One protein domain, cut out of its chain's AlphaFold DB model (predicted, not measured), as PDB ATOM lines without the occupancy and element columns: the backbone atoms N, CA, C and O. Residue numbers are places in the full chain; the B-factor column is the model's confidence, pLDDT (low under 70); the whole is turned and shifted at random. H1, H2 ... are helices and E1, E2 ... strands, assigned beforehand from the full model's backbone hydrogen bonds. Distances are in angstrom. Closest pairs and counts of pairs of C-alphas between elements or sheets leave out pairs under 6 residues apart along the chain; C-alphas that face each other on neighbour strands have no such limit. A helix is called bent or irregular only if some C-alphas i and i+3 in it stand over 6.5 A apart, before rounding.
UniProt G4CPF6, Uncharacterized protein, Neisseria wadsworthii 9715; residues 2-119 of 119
ATOM      1  N   THR A   2     464.120 455.243 390.002       79.12
ATOM      2  CA  THR A   2     465.019 454.088 390.065       79.12
ATOM      3  C   THR A   2     464.872 453.408 391.419       79.12
ATOM      4  O   THR A   2     464.838 454.086 392.448       79.12
ATOM      5  N   GLU A   3     464.743 452.087 391.419       86.56
ATOM      6  CA  GLU A   3     464.642 451.273 392.626       86.56
ATOM      7  C   GLU A   3     465.846 450.340 392.715       86.56
ATOM      8  O   GLU A   3     466.125 449.596 391.777       86.56
ATOM      9  N   THR A   4     466.540 450.368 393.850       86.69
ATOM     10  CA  THR A   4     467.608 449.417 394.152       86.69
ATOM     11  C   THR A   4     467.021 448.212 394.882       86.69
ATOM     12  O   THR A   4     466.358 448.359 395.911       86.69
ATOM     13  N   LYS A   5     467.280 447.017 394.355       87.62
ATOM     14  CA  LYS A   5     466.953 445.728 394.967       87.62
ATOM     15  C   LYS A   5     468.218 444.927 395.225       87.62
ATOM     16  O   LYS A   5     469.163 444.986 394.448       87.62
ATOM     17  N   PHE A   6     468.193 444.125 396.279       84.44
ATOM     18  CA  PHE A   6     469.246 443.164 396.579       84.44
ATOM     19  C   PHE A   6     468.804 441.787 396.117       84.44
ATOM     20  O   PHE A   6     467.694 441.360 396.435       84.44
ATOM     21  N   HIS A   7     469.642 441.108 395.345       81.81
ATOM     22  CA  HIS A   7     469.310 439.808 394.781       81.81
ATOM     23  C   HIS A   7     470.115 438.706 395.452       81.81
ATOM     24  O   HIS A   7     471.316 438.829 395.660       81.81
ATOM     25  N   VAL A   8     469.454 437.591 395.743       77.38
ATOM     26  CA  VAL A   8     470.114 436.392 396.249       77.38
ATOM     27  C   VAL A   8     469.913 435.275 395.240       77.38
ATOM     28  O   VAL A   8     468.784 434.906 394.919       77.38
ATOM     29  N   GLY A   9     471.015 434.709 394.749       70.50
ATOM     30  CA  GLY A   9     470.978 433.583 393.824       70.50
ATOM     31  C   GLY A   9     472.240 432.725 393.884       70.50
ATOM     32  O   GLY A   9     473.335 433.251 394.083       70.50
ATOM     33  N   HIS A  10     472.076 431.409 393.725       65.75
ATOM     34  CA  HIS A  10     473.148 430.409 393.791       65.75
ATOM     35  C   HIS A  10     472.848 429.228 392.852       65.75
ATOM     36  O   HIS A  10     471.747 428.683 392.882       65.75
ATOM     37  N   ASP A  11     473.842 428.772 392.075       61.59
ATOM     38  CA  ASP A  11     473.771 427.542 391.252       61.59
ATOM     39  C   ASP A  11     472.498 427.458 390.386       61.59
ATOM     40  O   ASP A  11     471.751 426.482 390.403       61.59
ATOM     41  N   GLY A  12     472.180 428.559 389.698       59.78
ATOM     42  CA  GLY A  12     470.985 428.657 388.855       59.78
ATOM     43  C   GLY A  12     469.654 428.776 389.610       59.78
ATOM     44  O   GLY A  12     468.607 428.817 388.964       59.78
ATOM     45  N   ASN A  13     469.662 428.904 390.944       65.44
ATOM     46  CA  ASN A  13     468.468 429.148 391.757       65.44
ATOM     47  C   ASN A  13     468.353 430.618 392.174       65.44
ATOM     48  O   ASN A  13     469.283 431.186 392.741       65.44
ATOM     49  N   SER A  14     467.183 431.204 391.924       72.62
ATOM     50  CA  SER A  14     466.794 432.529 392.410       72.62
ATOM     51  C   SER A  14     466.066 432.395 393.744       72.62
ATOM     52  O   SER A  14     465.115 431.617 393.859       72.62
ATOM     53  N   HIS A  15     466.527 433.136 394.749       75.62
ATOM     54  CA  HIS A  15     465.978 433.132 396.106       75.62
ATOM     55  C   HIS A  15     465.131 434.378 396.406       75.62
ATOM     56  O   HIS A  15     464.344 434.374 397.349       75.62
ATOM     57  N   GLY A  16     465.237 435.425 395.581       77.12
ATOM     58  CA  GLY A  16     464.349 436.584 395.628       77.12
ATOM     59  C   GLY A  16     465.049 437.935 395.507       77.12
ATOM     60  O   GLY A  16     466.274 438.030 395.413       77.12
ATOM     61  N   LEU A  17     464.215 438.980 395.516       85.06
ATOM     62  CA  LEU A  17     464.604 440.388 395.552       85.06
ATOM     63  C   LEU A  17     464.192 440.997 396.892       85.06
ATOM     64  O   LEU A  17     463.027 440.889 397.292       85.06
ATOM     65  N   PHE A  18     465.136 441.661 397.545       87.06
ATOM     66  CA  PHE A  18     465.012 442.240 398.880       87.06
ATOM     67  C   PHE A  18     465.207 443.756 398.828       87.06
ATOM     68  O   PHE A  18     465.837 444.278 397.904       87.06
ATOM     69  N   ASN A  19     464.653 444.478 399.803       88.12
ATOM     70  CA  ASN A  19     464.768 445.939 399.845       88.12
ATOM     71  C   ASN A  19     466.078 446.399 400.492       88.12
ATOM     72  O   ASN A  19     466.464 447.556 400.343       88.12
ATOM     73  N   SER A  20     466.756 445.508 401.214       87.06
ATOM     74  CA  SER A  20     468.053 445.769 401.824       87.06
ATOM     75  C   SER A  20     468.945 444.532 401.786       87.06
ATOM     76  O   SER A  20     468.477 443.398 401.662       87.06
ATOM     77  N   TYR A  21     470.244 444.772 401.934       83.62
ATOM     78  CA  TYR A  21     471.241 443.722 402.093       83.62
ATOM     79  C   TYR A  21     470.979 442.867 403.346       83.62
ATOM     80  O   TYR A  21     471.027 441.644 403.278       83.62
ATOM     81  N   ASP A  22     470.594 443.493 404.464       86.19
ATOM     82  CA  ASP A  22     470.273 442.778 405.706       86.19
ATOM     83  C   ASP A  22     469.078 441.822 405.529       86.19
ATOM     84  O   ASP A  22     469.099 440.698 406.032       86.19
ATOM     85  N   GLU A  23     468.035 442.228 404.791       87.88
ATOM     86  CA  GLU A  23     466.888 441.357 404.487       87.88
ATOM     87  C   GLU A  23     467.311 440.127 403.666       87.88
ATOM     88  O   GLU A  23     466.870 439.011 403.954       87.88
ATOM     89  N   ALA A  24     468.187 440.327 402.679       85.62
ATOM     90  CA  ALA A  24     468.747 439.263 401.849       85.62
ATOM     91  C   ALA A  24     469.592 438.267 402.667       85.62
ATOM     92  O   ALA A  24     469.446 437.049 402.523       85.62
ATOM     93  N   GLU A  25     470.442 438.763 403.566       85.94
ATOM     94  CA  GLU A  25     471.254 437.924 404.452       85.94
ATOM     95  C   GLU A  25     470.393 437.115 405.427       85.94
ATOM     96  O   GLU A  25     470.595 435.908 405.581       85.94
ATOM     97  N   ILE A  26     469.405 437.758 406.061       89.19
ATOM     98  CA  ILE A  26     468.469 437.095 406.979       89.19
ATOM     99  C   ILE A  26     467.729 435.970 406.258       89.19
ATOM    100  O   ILE A  26     467.579 434.885 406.822       89.19
ATOM    101  N   TYR A  27     467.293 436.198 405.015       88.00
ATOM    102  CA  TYR A  27     466.656 435.163 404.209       88.00
ATOM    103  C   TYR A  27     467.568 433.938 404.042       88.00
ATOM    104  O   TYR A  27     467.146 432.819 404.330       88.00
ATOM    105  N   ILE A  28     468.833 434.133 403.655       83.50
ATOM    106  CA  ILE A  28     469.780 433.021 403.479       83.50
ATOM    107  C   ILE A  28     470.040 432.262 404.778       83.50
ATOM    108  O   ILE A  28     470.114 431.032 404.763       83.50
ATOM    109  N   LEU A  29     470.171 432.960 405.905       87.50
ATOM    110  CA  LEU A  29     470.371 432.305 407.202       87.50
ATOM    111  C   LEU A  29     469.179 431.412 407.557       87.50
ATOM    112  O   LEU A  29     469.376 430.277 407.994       87.50
ATOM    113  N   LYS A  30     467.956 431.882 407.296       90.06
ATOM    114  CA  LYS A  30     466.733 431.095 407.504       90.06
ATOM    115  C   LYS A  30     466.664 429.869 406.600       90.06
ATOM    116  O   LYS A  30     466.371 428.785 407.093       90.06
ATOM    117  N   GLU A  31     467.006 430.002 405.319       85.19
ATOM    118  CA  GLU A  31     467.091 428.855 404.396       85.19
ATOM    119  C   GLU A  31     468.136 427.822 404.847       85.19
ATOM    120  O   GLU A  31     468.007 426.628 404.580       85.19
ATOM    121  N   ARG A  32     469.166 428.274 405.569       83.88
ATOM    122  CA  ARG A  32     470.200 427.433 406.189       83.88
ATOM    123  C   ARG A  32     469.813 426.896 407.570       83.88
ATOM    124  O   ARG A  32     470.623 426.218 408.197       83.88
ATOM    125  N   GLY A  33     468.594 427.168 408.033       89.81
ATOM    126  CA  GLY A  33     468.034 426.630 409.270       89.81
ATOM    127  C   GLY A  33     468.269 427.471 410.523       89.81
ATOM    128  O   GLY A  33     467.955 426.991 411.607       89.81
ATOM    129  N   TRP A  34     468.787 428.698 410.403       93.69
ATOM    130  CA  TRP A  34     468.908 429.593 411.556       93.69
ATOM    131  C   TRP A  34     467.530 430.066 412.021       93.69
ATOM    132  O   TRP A  34     466.675 430.468 411.225       93.69
ATOM    133  N   THR A  35     467.339 430.067 413.331       95.88
ATOM    134  CA  THR A  35     466.158 430.614 413.995       95.88
ATOM    135  C   THR A  35     466.242 432.135 414.122       95.88
ATOM    136  O   THR A  35     467.321 432.729 414.100       95.88
ATOM    137  N   ASP A  36     465.095 432.791 414.323       95.31
ATOM    138  CA  ASP A  36     465.059 434.236 414.595       95.31
ATOM    139  C   ASP A  36     465.872 434.616 415.848       95.31
ATOM    140  O   ASP A  36     466.423 435.715 415.923       95.31
ATOM    141  N   GLU A  37     465.964 433.712 416.828       95.75
ATOM    142  CA  GLU A  37     466.719 433.934 418.061       95.75
ATOM    143  C   GLU A  37     468.235 433.872 417.826       95.75
ATOM    144  O   GLU A  37     468.946 434.777 418.263       95.75
ATOM    145  N   GLU A  38     468.721 432.890 417.060       95.00
ATOM    146  CA  GLU A  38     470.134 432.802 416.647       95.00
ATOM    147  C   GLU A  38     470.537 433.998 415.776       95.00
ATOM    148  O   GLU A  38     471.578 434.613 415.993       95.00
ATOM    149  N   ILE A  39     469.692 434.403 414.823       94.19
ATOM    150  CA  ILE A  39     469.966 435.580 413.982       94.19
ATOM    151  C   ILE A  39     470.085 436.838 414.848       94.19
ATOM    152  O   ILE A  39     470.998 437.643 414.666       94.19
ATOM    153  N   LYS A  40     469.184 437.009 415.819       94.31
ATOM    154  CA  LYS A  40     469.187 438.176 416.704       94.31
ATOM    155  C   LYS A  40     470.401 438.207 417.635       94.31
ATOM    156  O   LYS A  40     470.938 439.288 417.879       94.31
ATOM    157  N   ASN A  41     470.794 437.060 418.181       94.38
ATOM    158  CA  ASN A  41     471.790 436.995 419.251       94.38
ATOM    159  C   ASN A  41     473.214 436.744 418.731       94.38
ATOM    160  O   ASN A  41     474.166 437.306 419.274       94.38
ATOM    161  N   ASP A  42     473.358 435.970 417.654       94.06
ATOM    162  CA  ASP A  42     474.638 435.371 417.270       94.06
ATOM    163  C   ASP A  42     475.182 435.893 415.936       94.06
ATOM    164  O   ASP A  42     476.389 435.809 415.700       94.06
ATOM    165  N   LEU A  43     474.352 436.499 415.074       91.06
ATOM    166  CA  LEU A  43     474.773 436.936 413.732       91.06
ATOM    167  C   LEU A  43     475.984 437.878 413.757       91.06
ATOM    168  O   LEU A  43     476.946 437.687 413.012       91.06
ATOM    169  N   ALA A  44     475.963 438.893 414.625       91.00
ATOM    170  CA  ALA A  44     477.056 439.860 414.723       91.00
ATOM    171  C   ALA A  44     478.370 439.200 415.173       91.00
ATOM    172  O   ALA A  44     479.448 439.540 414.677       91.00
ATOM    173  N   PHE A  45     478.280 438.238 416.095       91.31
ATOM    174  CA  PHE A  45     479.427 437.466 416.557       91.31
ATOM    175  C   PHE A  45     479.956 436.542 415.452       91.31
ATOM    176  O   PHE A  45     481.153 436.563 415.167       91.31
ATOM    177  N   ALA A  46     479.071 435.806 414.777       88.81
ATOM    178  CA  ALA A  46     479.423 434.900 413.689       88.81
ATOM    179  C   ALA A  46     480.108 435.632 412.525       88.81
ATOM    180  O   ALA A  46     481.175 435.210 412.083       88.81
ATOM    181  N   LYS A  47     479.570 436.782 412.090       87.94
ATOM    182  CA  LYS A  47     480.205 437.636 411.070       87.94
ATOM    183  C   LYS A  47     481.616 438.050 411.479       87.94
ATOM    184  O   LYS A  47     482.555 437.902 410.701       87.94
ATOM    185  N   LYS A  48     481.779 438.529 412.716       88.56
ATOM    186  CA  LYS A  48     483.077 438.965 413.240       88.56
ATOM    187  C   LYS A  48     484.100 437.826 413.264       88.56
ATOM    188  O   LYS A  48     485.240 438.033 412.846       88.56
ATOM    189  N   GLU A  49     483.713 436.646 413.747       89.50
ATOM    190  CA  GLU A  49     484.608 435.487 413.793       89.50
ATOM    191  C   GLU A  49     484.947 434.973 412.388       89.50
ATOM    192  O   GLU A  49     486.114 434.698 412.126       89.50
ATOM    193  N   CYS A  50     483.994 434.932 411.450       84.75
ATOM    194  CA  CYS A  50     484.271 434.585 410.050       84.75
ATOM    195  C   CYS A  50     485.273 435.556 409.407       84.75
ATOM    196  O   CYS A  50     486.302 435.122 408.880       84.75
ATOM    197  N   SER A  51     485.037 436.868 409.516       82.69
ATOM    198  CA  SER A  51     485.909 437.885 408.911       82.69
ATOM    199  C   SER A  51     487.335 437.862 409.465       82.69
ATOM    200  O   SER A  51     488.283 438.127 408.727       82.69
ATOM    201  N   LYS A  52     487.523 437.498 410.740       85.25
ATOM    202  CA  LYS A  52     488.849 437.363 411.368       85.25
ATOM    203  C   LYS A  52     489.759 436.371 410.635       85.25
ATOM    204  O   LYS A  52     490.974 436.554 410.631       85.25
ATOM    205  N   TYR A  53     489.178 435.345 410.020       79.44
ATOM    206  CA  TYR A  53     489.899 434.327 409.257       79.44
ATOM    207  C   TYR A  53     489.775 434.527 407.738       79.44
ATOM    208  O   TYR A  53     490.109 433.624 406.977       79.44
ATOM    209  N   GLY A  54     489.299 435.699 407.292       73.25
ATOM    210  CA  GLY A  54     489.046 435.990 405.878       73.25
ATOM    211  C   GLY A  54     487.907 435.164 405.273       73.25
ATOM    212  O   GLY A  54     487.820 435.050 404.055       73.25
ATOM    213  N   GLY A  55     487.072 434.554 406.116       74.62
ATOM    214  CA  GLY A  55     485.931 433.754 405.699       74.62
ATOM    215  C   GLY A  55     484.681 434.601 405.483       74.62
ATOM    216  O   GLY A  55     484.527 435.681 406.056       74.62
ATOM    217  N   ASP A  56     483.767 434.053 404.694       77.06
ATOM    218  CA  ASP A  56     482.408 434.556 404.535       77.06
ATOM    219  C   ASP A  56     481.450 433.594 405.253       77.06
ATOM    220  O   ASP A  56     481.502 432.384 405.034       77.06
ATOM    221  N   LEU A  57     480.582 434.130 406.117       78.81
ATOM    222  CA  LEU A  57     479.545 433.364 406.822       78.81
ATOM    223  C   LEU A  57     478.590 432.670 405.837       78.81
ATOM    224  O   LEU A  57     478.004 431.627 406.140       78.81
ATOM    225  N   PHE A  58     478.449 433.244 404.645       78.38
ATOM    226  CA  PHE A  58     477.634 432.698 403.577       78.38
ATOM    227  C   PHE A  58     478.425 431.749 402.672       78.38
ATOM    228  O   PHE A  58     477.810 431.004 401.922       78.38
ATOM    229  N   ALA A  59     479.754 431.656 402.759       70.56
ATOM    230  CA  ALA A  59     480.492 430.682 401.955       70.56
ATOM    231  C   ALA A  59     480.142 429.238 402.351       70.56
ATOM    232  O   ALA A  59     479.903 428.929 403.518       70.56
ATOM    233  N   ASP A  60     480.119 428.349 401.360       66.50
ATOM    234  CA  ASP A  60     479.881 426.916 401.539       66.50
ATOM    235  C   ASP A  60     481.164 426.178 401.097       66.50
ATOM    236  O   ASP A  60     481.540 426.267 399.923       66.50
ATOM    237  N   PRO A  61     481.902 425.501 402.000       62.81
ATOM    238  CA  PRO A  61     483.179 424.878 401.658       62.81
ATOM    239  C   PRO A  61     483.056 423.887 400.493       62.81
ATOM    240  O   PRO A  61     482.240 422.969 400.521       62.81
ATOM    241  N   GLY A  62     483.898 424.053 399.469       57.59
ATOM    242  CA  GLY A  62     483.889 423.198 398.275       57.59
ATOM    243  C   GLY A  62     482.837 423.571 397.225       57.59
ATOM    244  O   GLY A  62     482.795 422.932 396.174       57.59
ATOM    245  N   LYS A  63     482.034 424.612 397.465       60.75
ATOM    246  CA  LYS A  63     481.211 425.261 396.442       60.75
ATOM    247  C   LYS A  63     481.813 426.618 396.087       60.75
ATOM    248  O   LYS A  63     482.615 427.172 396.840       60.75
ATOM    249  N   MET A  64     481.438 427.142 394.921       54.06
ATOM    250  CA  MET A  64     481.705 428.545 394.606       54.06
ATOM    251  C   MET A  64     481.113 429.420 395.725       54.06
ATOM    252  O   MET A  64     480.086 429.031 396.293       54.06
ATOM    253  N   PRO A  65     481.740 430.558 396.068       54.59
ATOM    254  CA  PRO A  65     481.156 431.496 397.016       54.59
ATOM    255  C   PRO A  65     479.693 431.766 396.640       54.59
ATOM    256  O   PRO A  65     479.364 431.842 395.453       54.59
ATOM    257  N   LEU A  66     478.813 431.934 397.637       57.59
ATOM    258  CA  LEU A  66     477.572 432.678 397.395       57.59
ATOM    259  C   LEU A  66     477.940 434.047 396.799       57.59
ATOM    260  O   LEU A  66     479.110 434.402 396.793       57.59
ATOM    261  N   TRP A  67     476.968 434.805 396.303       57.56
ATOM    262  CA  TRP A  67     477.166 436.097 395.627       57.56
ATOM    263  C   TRP A  67     477.401 435.948 394.129       57.56
ATOM    264  O   TRP A  67     478.525 435.964 393.638       57.56
ATOM    265  N   PHE A  68     476.297 435.843 393.386       60.34
ATOM    266  CA  PHE A  68     476.362 436.138 391.962       60.34
ATOM    267  C   PHE A  68     476.241 437.636 391.701       60.34
ATOM    268  O   PHE A  68     477.057 438.114 390.930       60.34
ATOM    269  N   ILE A  69     475.326 438.359 392.371       65.44
ATOM    270  CA  ILE A  69     475.134 439.821 392.282       65.44
ATOM    271  C   ILE A  69     474.549 440.337 393.590       65.44
ATOM    272  O   ILE A  69     473.656 439.690 394.135       65.44
ATOM    273  N   THR A  70     475.007 441.491 394.062       71.12
ATOM    274  CA  THR A  70     474.538 442.111 395.310       71.12
ATOM    275  C   THR A  70     473.437 443.131 395.046       71.12
ATOM    276  O   THR A  70     472.475 443.194 395.809       71.12
ATOM    277  N   GLU A  71     473.538 443.891 393.955       84.50
ATOM    278  CA  GLU A  71     472.663 445.022 393.658       84.50
ATOM    279  C   GLU A  71     472.050 444.944 392.253       84.50
ATOM    280  O   GLU A  71     472.736 444.723 391.256       84.50
ATOM    281  N   ILE A  72     470.742 445.184 392.168       88.19
ATOM    282  CA  ILE A  72     469.994 445.347 390.924       88.19
ATOM    283  C   ILE A  72     469.311 446.713 390.968       88.19
ATOM    284  O   ILE A  72     468.409 446.931 391.777       88.19
ATOM    285  N   GLU A  73     469.704 447.622 390.077       90.06
ATOM    286  CA  GLU A  73     468.952 448.861 389.857       90.06
ATOM    287  C   GLU A  73     467.881 448.611 388.790       90.06
ATOM    288  O   GLU A  73     468.158 448.056 387.717       90.06
ATOM    289  N   MET A  74     466.655 449.048 389.072       89.12
ATOM    290  CA  MET A  74     465.495 448.874 388.207       89.12
ATOM    291  C   MET A  74     464.826 450.204 387.859       89.12
ATOM    292  O   MET A  74     464.725 451.103 388.692       89.12
ATOM    293  N   GLU A  75     464.291 450.295 386.645       89.75
ATOM    294  CA  GLU A  75     463.444 451.393 386.177       89.75
ATOM    295  C   GLU A  75     462.225 450.816 385.444       89.75
ATOM    296  O   GLU A  75     462.360 449.961 384.569       89.75
ATOM    297  N   ASP A  76     461.018 451.229 385.842       86.31
ATOM    298  CA  ASP A  76     459.741 450.761 385.274       86.31
ATOM    299  C   ASP A  76     459.617 449.224 385.179       86.31
ATOM    300  O   ASP A  76     459.125 448.665 384.195       86.31
ATOM    301  N   GLY A  77     460.092 448.520 386.213       79.44
ATOM    302  CA  GLY A  77     460.053 447.055 386.291       79.44
ATOM    303  C   GLY A  77     461.098 446.338 385.430       79.44
ATOM    304  O   GLY A  77     461.041 445.115 385.301       79.44
ATOM    305  N   LYS A  78     462.052 447.069 384.843       85.56
ATOM    306  CA  LYS A  78     463.149 446.529 384.032       85.56
ATOM    307  C   LYS A  78     464.479 446.737 384.736       85.56
ATOM    308  O   LYS A  78     464.692 447.769 385.360       85.56
ATOM    309  N   ILE A  79     465.379 445.772 384.598       88.56
ATOM    310  CA  ILE A  79     466.741 445.877 385.125       88.56
ATOM    311  C   ILE A  79     467.530 446.838 384.239       88.56
ATOM    312  O   ILE A  79     467.549 446.682 383.015       88.56
ATOM    313  N   VAL A  80     468.169 447.829 384.856       91.56
ATOM    314  CA  VAL A  80     469.019 448.809 384.162       91.56
ATOM    315  C   VAL A  80     470.490 448.660 384.532       91.56
ATOM    316  O   VAL A  80     471.347 448.903 383.681       91.56
ATOM    317  N   LYS A  81     470.793 448.198 385.751       91.38
ATOM    318  CA  LYS A  81     472.153 447.865 386.182       91.38
ATOM    319  C   LYS A  81     472.188 446.670 387.116       91.38
ATOM    320  O   LYS A  81     471.212 446.354 387.793       91.38
ATOM    321  N   VAL A  82     473.368 446.076 387.158       87.31
ATOM    322  CA  VAL A  82     473.753 444.938 387.975       87.31
ATOM    323  C   VAL A  82     475.106 445.272 388.603       87.31
ATOM    324  O   VAL A  82     476.050 445.557 387.873       87.31
ATOM    325  N   ASP A  83     475.192 445.308 389.933       84.56
ATOM    326  CA  ASP A  83     476.407 445.666 390.692       84.56
ATOM    327  C   ASP A  83     477.106 446.948 390.191       84.56
ATOM    328  O   ASP A  83     478.327 447.026 390.057       84.56
ATOM    329  N   GLY A  84     476.313 447.971 389.861       85.69
ATOM    330  CA  GLY A  84     476.804 449.251 389.337       85.69
ATOM    331  C   GLY A  84     477.241 449.232 387.864       85.69
ATOM    332  O   GLY A  84     477.478 450.299 387.294       85.69
ATOM    333  N   GLN A  85     477.291 448.064 387.220       89.00
ATOM    334  CA  GLN A  85     477.518 447.907 385.783       89.00
ATOM    335  C   GLN A  85     476.196 448.023 385.017       89.00
ATOM    336  O   GLN A  85     475.155 447.575 385.498       89.00
ATOM    337  N   SER A  86     476.204 448.613 383.813       91.25
ATOM    338  CA  SER A  86     474.995 448.631 382.982       91.25
ATOM    339  C   SER A  86     474.545 447.201 382.674       91.25
ATOM    340  O   SER A  86     475.366 446.309 382.460       91.25
ATOM    341  N   TYR A  87     473.234 446.962 382.658       88.00
ATOM    342  CA  TYR A  87     472.721 445.606 382.463       88.00
ATOM    343  C   TYR A  87     473.107 445.033 381.094       88.00
ATOM    344  O   TYR A  87     473.331 443.832 380.975       88.00
ATOM    345  N   ARG A  88     473.252 445.891 380.074       84.75
ATOM    346  CA  ARG A  88     473.741 445.472 378.757       84.75
ATOM    347  C   ARG A  88     475.186 445.003 378.816       84.75
ATOM    348  O   ARG A  88     475.444 443.882 378.400       84.75
ATOM    349  N   ASP A  89     476.080 445.800 379.402       86.19
ATOM    350  CA  ASP A  89     477.497 445.430 379.520       86.19
ATOM    351  C   ASP A  89     477.662 444.159 380.366       86.19
ATOM    352  O   ASP A  89     478.536 443.333 380.106       86.19
ATOM    353  N   TYR A  90     476.816 443.990 381.388       84.50
ATOM    354  CA  TYR A  90     476.791 442.772 382.190       84.50
ATOM    355  C   TYR A  90     476.428 441.555 381.328       84.50
ATOM    356  O   TYR A  90     477.146 440.557 381.361       84.50
ATOM    357  N   LEU A  91     475.371 441.644 380.513       80.50
ATOM    358  CA  LEU A  91     474.960 440.573 379.595       80.50
ATOM    359  C   LEU A  91     476.030 440.259 378.541       80.50
ATOM    360  O   LEU A  91     476.296 439.088 378.271       80.50
ATOM    361  N   GLU A  92     476.683 441.283 377.993       80.94
ATOM    362  CA  GLU A  92     477.803 441.098 377.065       80.94
ATOM    363  C   GLU A  92     478.981 440.374 377.723       80.94
ATOM    364  O   GLU A  92     479.570 439.466 377.135       80.94
ATOM    365  N   SER A  93     479.286 440.709 378.982       77.31
ATOM    366  CA  SER A  93     480.383 440.076 379.722       77.31
ATOM    367  C   SER A  93     480.165 438.585 380.003       77.31
ATOM    368  O   SER A  93     481.140 437.864 380.223       77.31
ATOM    369  N   ILE A  94     478.912 438.114 379.979       72.31
ATOM    370  CA  ILE A  94     478.554 436.723 380.292       72.31
ATOM    371  C   ILE A  94     478.147 435.880 379.077       72.31
ATOM    372  O   ILE A  94     477.898 434.687 379.259       72.31
ATOM    373  N   GLY A  95     478.122 436.433 377.858       65.06
ATOM    374  CA  GLY A  95     478.048 435.579 376.666       65.06
ATOM    375  C   GLY A  95     477.446 436.142 375.381       65.06
ATOM    376  O   GLY A  95     477.665 435.526 374.344       65.06
ATOM    377  N   GLY A  96     476.721 437.263 375.390       62.00
ATOM    378  CA  GLY A  96     476.003 437.719 374.189       62.00
ATOM    379  C   GLY A  96     476.622 438.941 373.511       62.00
ATOM    380  O   GLY A  96     476.712 439.985 374.136       62.00
ATOM    381  N   GLU A  97     476.949 438.876 372.216       72.81
ATOM    382  CA  GLU A  97     477.160 440.092 371.407       72.81
ATOM    383  C   GLU A  97     475.804 440.779 371.161       72.81
ATOM    384  O   GLU A  97     474.853 440.118 370.715       72.81
ATOM    385  N   GLU A  98     475.688 442.081 371.456       69.19
ATOM    386  CA  GLU A  98     474.446 442.844 371.267       69.19
ATOM    387  C   GLU A  98     473.945 442.727 369.814       69.19
ATOM    388  O   GLU A  98     474.679 442.928 368.846       69.19
ATOM    389  N   GLY A  99     472.667 442.370 369.650       71.56
ATOM    390  CA  GLY A  99     472.045 442.144 368.339       71.56
ATOM    391  C   GLY A  99     472.089 440.697 367.831       71.56
ATOM    392  O   GLY A  99     471.486 440.400 366.796       71.56
ATOM    393  N   SER A 100     472.732 439.778 368.557       77.38
ATOM    394  CA  SER A 100     472.645 438.339 368.285       77.38
ATOM    395  C   SER A 100     471.360 437.715 368.853       77.38
ATOM    396  O   SER A 100     470.767 438.197 369.819       77.38
ATOM    397  N   GLY A 101     470.930 436.585 368.283       79.00
ATOM    398  CA  GLY A 101     469.834 435.794 368.863       79.00
ATOM    399  C   GLY A 101     470.177 435.204 370.238       79.00
ATOM    400  O   GLY A 101     469.273 434.933 371.029       79.00
ATOM    401  N   GLU A 102     471.468 435.035 370.532       76.12
ATOM    402  CA  GLU A 102     471.981 434.578 371.828       76.12
ATOM    403  C   GLU A 102     471.815 435.661 372.896       76.12
ATOM    404  O   GLU A 102     471.326 435.362 373.983       76.12
ATOM    405  N   TYR A 103     472.073 436.928 372.556       79.56
ATOM    406  CA  TYR A 103     471.843 438.063 373.453       79.56
ATOM    407  C   TYR A 103     470.380 438.173 373.900       79.56
ATOM    408  O   TYR A 103     470.096 438.316 375.086       79.56
ATOM    409  N   GLU A 104     469.427 438.046 372.975       81.31
ATOM    410  CA  GLU A 104     467.995 438.085 373.312       81.31
ATOM    411  C   GLU A 104     467.562 436.882 374.168       81.31
ATOM    412  O   GLU A 104     466.730 437.006 375.077       81.31
ATOM    413  N   ALA A 105     468.136 435.703 373.908       80.81
ATOM    414  CA  ALA A 105     467.894 434.511 374.715       80.81
ATOM    415  C   ALA A 105     468.458 434.667 376.138       80.81
ATOM    416  O   ALA A 105     467.784 434.310 377.111       80.81
ATOM    417  N   ASP A 106     469.651 435.246 376.261       78.00
ATOM    418  CA  ASP A 106     470.312 435.534 377.530       78.00
ATOM    419  C   ASP A 106     469.560 436.609 378.314       78.00
ATOM    420  O   ASP A 106     469.223 436.381 379.475       78.00
ATOM    421  N   LEU A 107     469.163 437.710 377.674       82.00
ATOM    422  CA  LEU A 107     468.320 438.750 378.269       82.00
ATOM    423  C   LEU A 107     467.032 438.154 378.854       82.00
ATOM    424  O   LEU A 107     466.653 438.452 379.989       82.00
ATOM    425  N   LYS A 108     466.360 437.273 378.104       82.00
ATOM    426  CA  LYS A 108     465.145 436.595 378.572       82.00
ATOM    427  C   LYS A 108     465.427 435.660 379.749       82.00
ATOM    428  O   LYS A 108     464.652 435.658 380.707       82.00
ATOM    429  N   ARG A 109     466.506 434.871 379.691       79.19
ATOM    430  CA  ARG A 109     466.908 433.948 380.766       79.19
ATOM    431  C   ARG A 109     467.258 434.706 382.045       79.19
ATOM    432  O   ARG A 109     466.798 434.314 383.112       79.19
ATOM    433  N   MET A 110     468.015 435.791 381.938       80.31
ATOM    434  CA  MET A 110     468.454 436.589 383.080       80.31
ATOM    435  C   MET A 110     467.297 437.378 383.692       80.31
ATOM    436  O   MET A 110     467.111 437.338 384.904       80.31
ATOM    437  N   ASN A 111     466.422 437.979 382.878       82.00
ATOM    438  CA  ASN A 111     465.193 438.593 383.393       82.00
ATOM    439  C   ASN A 111     464.308 437.567 384.106       82.00
ATOM    440  O   ASN A 111     463.764 437.861 385.166       82.00
ATOM    441  N   ALA A 112     464.177 436.356 383.557       80.00
ATOM    442  CA  ALA A 112     463.469 435.286 384.243       80.00
ATOM    443  C   ALA A 112     464.138 434.938 385.579       80.00
ATOM    444  O   ALA A 112     463.461 434.846 386.593       80.00
ATOM    445  N   TYR A 113     465.461 434.805 385.602       77.69
ATOM    446  CA  TYR A 113     466.208 434.482 386.810       77.69
ATOM    447  C   TYR A 113     466.044 435.535 387.919       77.69
ATOM    448  O   TYR A 113     465.736 435.185 389.056       77.69
ATOM    449  N   TYR A 114     466.181 436.823 387.602       77.56
ATOM    450  CA  TYR A 114     466.095 437.886 388.608       77.56
ATOM    451  C   TYR A 114     464.660 438.254 388.995       77.56
ATOM    452  O   TYR A 114     464.418 438.643 390.135       77.56
ATOM    453  N   LEU A 115     463.714 438.186 388.050       78.00
ATOM    454  CA  LEU A 115     462.381 438.776 388.220       78.00
ATOM    455  C   LEU A 115     461.264 437.744 388.414       78.00
ATOM    456  O   LEU A 115     460.225 438.091 388.979       78.00
ATOM    457  N   LEU A 116     461.428 436.488 387.977       68.88
ATOM    458  CA  LEU A 116     460.418 435.459 388.243       68.88
ATOM    459  C   LEU A 116     460.661 434.827 389.614       68.88
ATOM    460  O   LEU A 116     461.507 433.955 389.786       68.88
ATOM    461  N   ARG A 117     459.823 435.209 390.584       56.12
ATOM    462  CA  ARG A 117     459.557 434.364 391.754       56.12
ATOM    463  C   ARG A 117     459.027 433.016 391.261       56.12
ATOM    464  O   ARG A 117     458.093 432.988 390.459       56.12
ATOM    465  N   ARG A 118     459.567 431.904 391.772       44.06
ATOM    466  CA  ARG A 118     458.823 430.638 391.746       44.06
ATOM    467  C   ARG A 118     457.514 430.874 392.503       44.06
ATOM    468  O   ARG A 118     457.538 431.177 393.693       44.06
ATOM    469  N   SER A 119     456.411 430.834 391.760       33.53
ATOM    470  CA  SER A 119     455.051 430.670 392.276       33.53
ATOM    471  C   SER A 119     454.941 429.410 393.119       33.53
ATOM    472  O   SER A 119     455.500 428.391 392.644       33.53
TER     473      SER A 119
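This is residues 2 to 119 of the 119 residues of an uncharacterized protein of Neisseria wadsworthii 9715 (UniProt G4CPF6). A curled sheet of four strands stands in the middle, with H4 in its hollow on one face and H1 over the other. H2 sits beyond H1 at one far end of the long axis, while H3 and the start of H4 make the other end. The printed part has 118 residues with four named helices and four named strands, in the order E1 E2 H1 H2 E3 E4 H3 H4; the sheet's order is E2 E1 E3 E4, antiparallel throughout, and the class is mixed, helices and strands. It is elongated, spanning 50 by 29 by 26 A, and only just compact, close to loose, with a radius of gyration of the C-alphas of 16.2 A.

E1, residues 3 to 10, begins at C-alpha 3 (464.642, 451.273, 392.626) and is 22.6 A long. E2 is residues 13 to 18. H1, residues 21 to 31, measures 15.6 A. H2, residues 36 to 52, measures 24.2 A and ends at C-alpha 52 (488.849, 437.363, 411.368); it is irregular, with C-alphas 41 and 44 7.5 A apart, and has a kink of 56 degrees near residue 43. E3 is residues 71 to 75, E4 residues 78 to 82 and H3 residues 87 to 94. H4, residues 101 to 115, measures 21.0 A and ends at C-alpha 115 (462.381, 438.776, 388.220).

The sheet is strongly twisted. E1 and E2 form a hairpin, with N 6 and O 18 2.9 A apart; E3 and E4 form another, with N 75 and O 78 2.9 A apart. E1 pairs with E3 over its residues 3 to 6, with N 5 and O 72 2.8 A apart. H1 is on the sheet at a height of 9.0 A. The sheet curls round H4 on the opposite face, making three layers, helices on both faces; the closest C-alphas of E2 and H4 are those of Ser 14 and Tyr 113, 6.0 A apart. E2, H1 H2 and E3 form a split strand-helix-strand unit, two strands running the same way with E1 between them, and its crossover is right-handed. H2 is not on the sheet; with residues 36 to 39 alone it only just touches H1, with 3 pairs of C-alphas within 8 A, the closest those of Ile 26 and Ile 39, 7.3 A apart. H3 is on the sheet but only just at its level, at a height of 3.7 A. H3 touches residues 103 to 107 of H4, the closest C-alphas being those of Leu 91 and Leu 107, 7.0 A apart. H2 and H4 are apart. Every O i to N i+4 pair is within hydrogen-bond range in H1, H3 and H4, and 10 of 13 are in H2.

The two C-alphas farthest apart are those of Asn 41 and Gly 99, 51.2 A. The printed part has no cut. The link from H2 to E3, residues 53 to 70, is long. The mean pLDDT of the printed part is 79.8; residues 10 to 13, 60 to 69, 95 to 96, 98 and 116 to 119 are under 70.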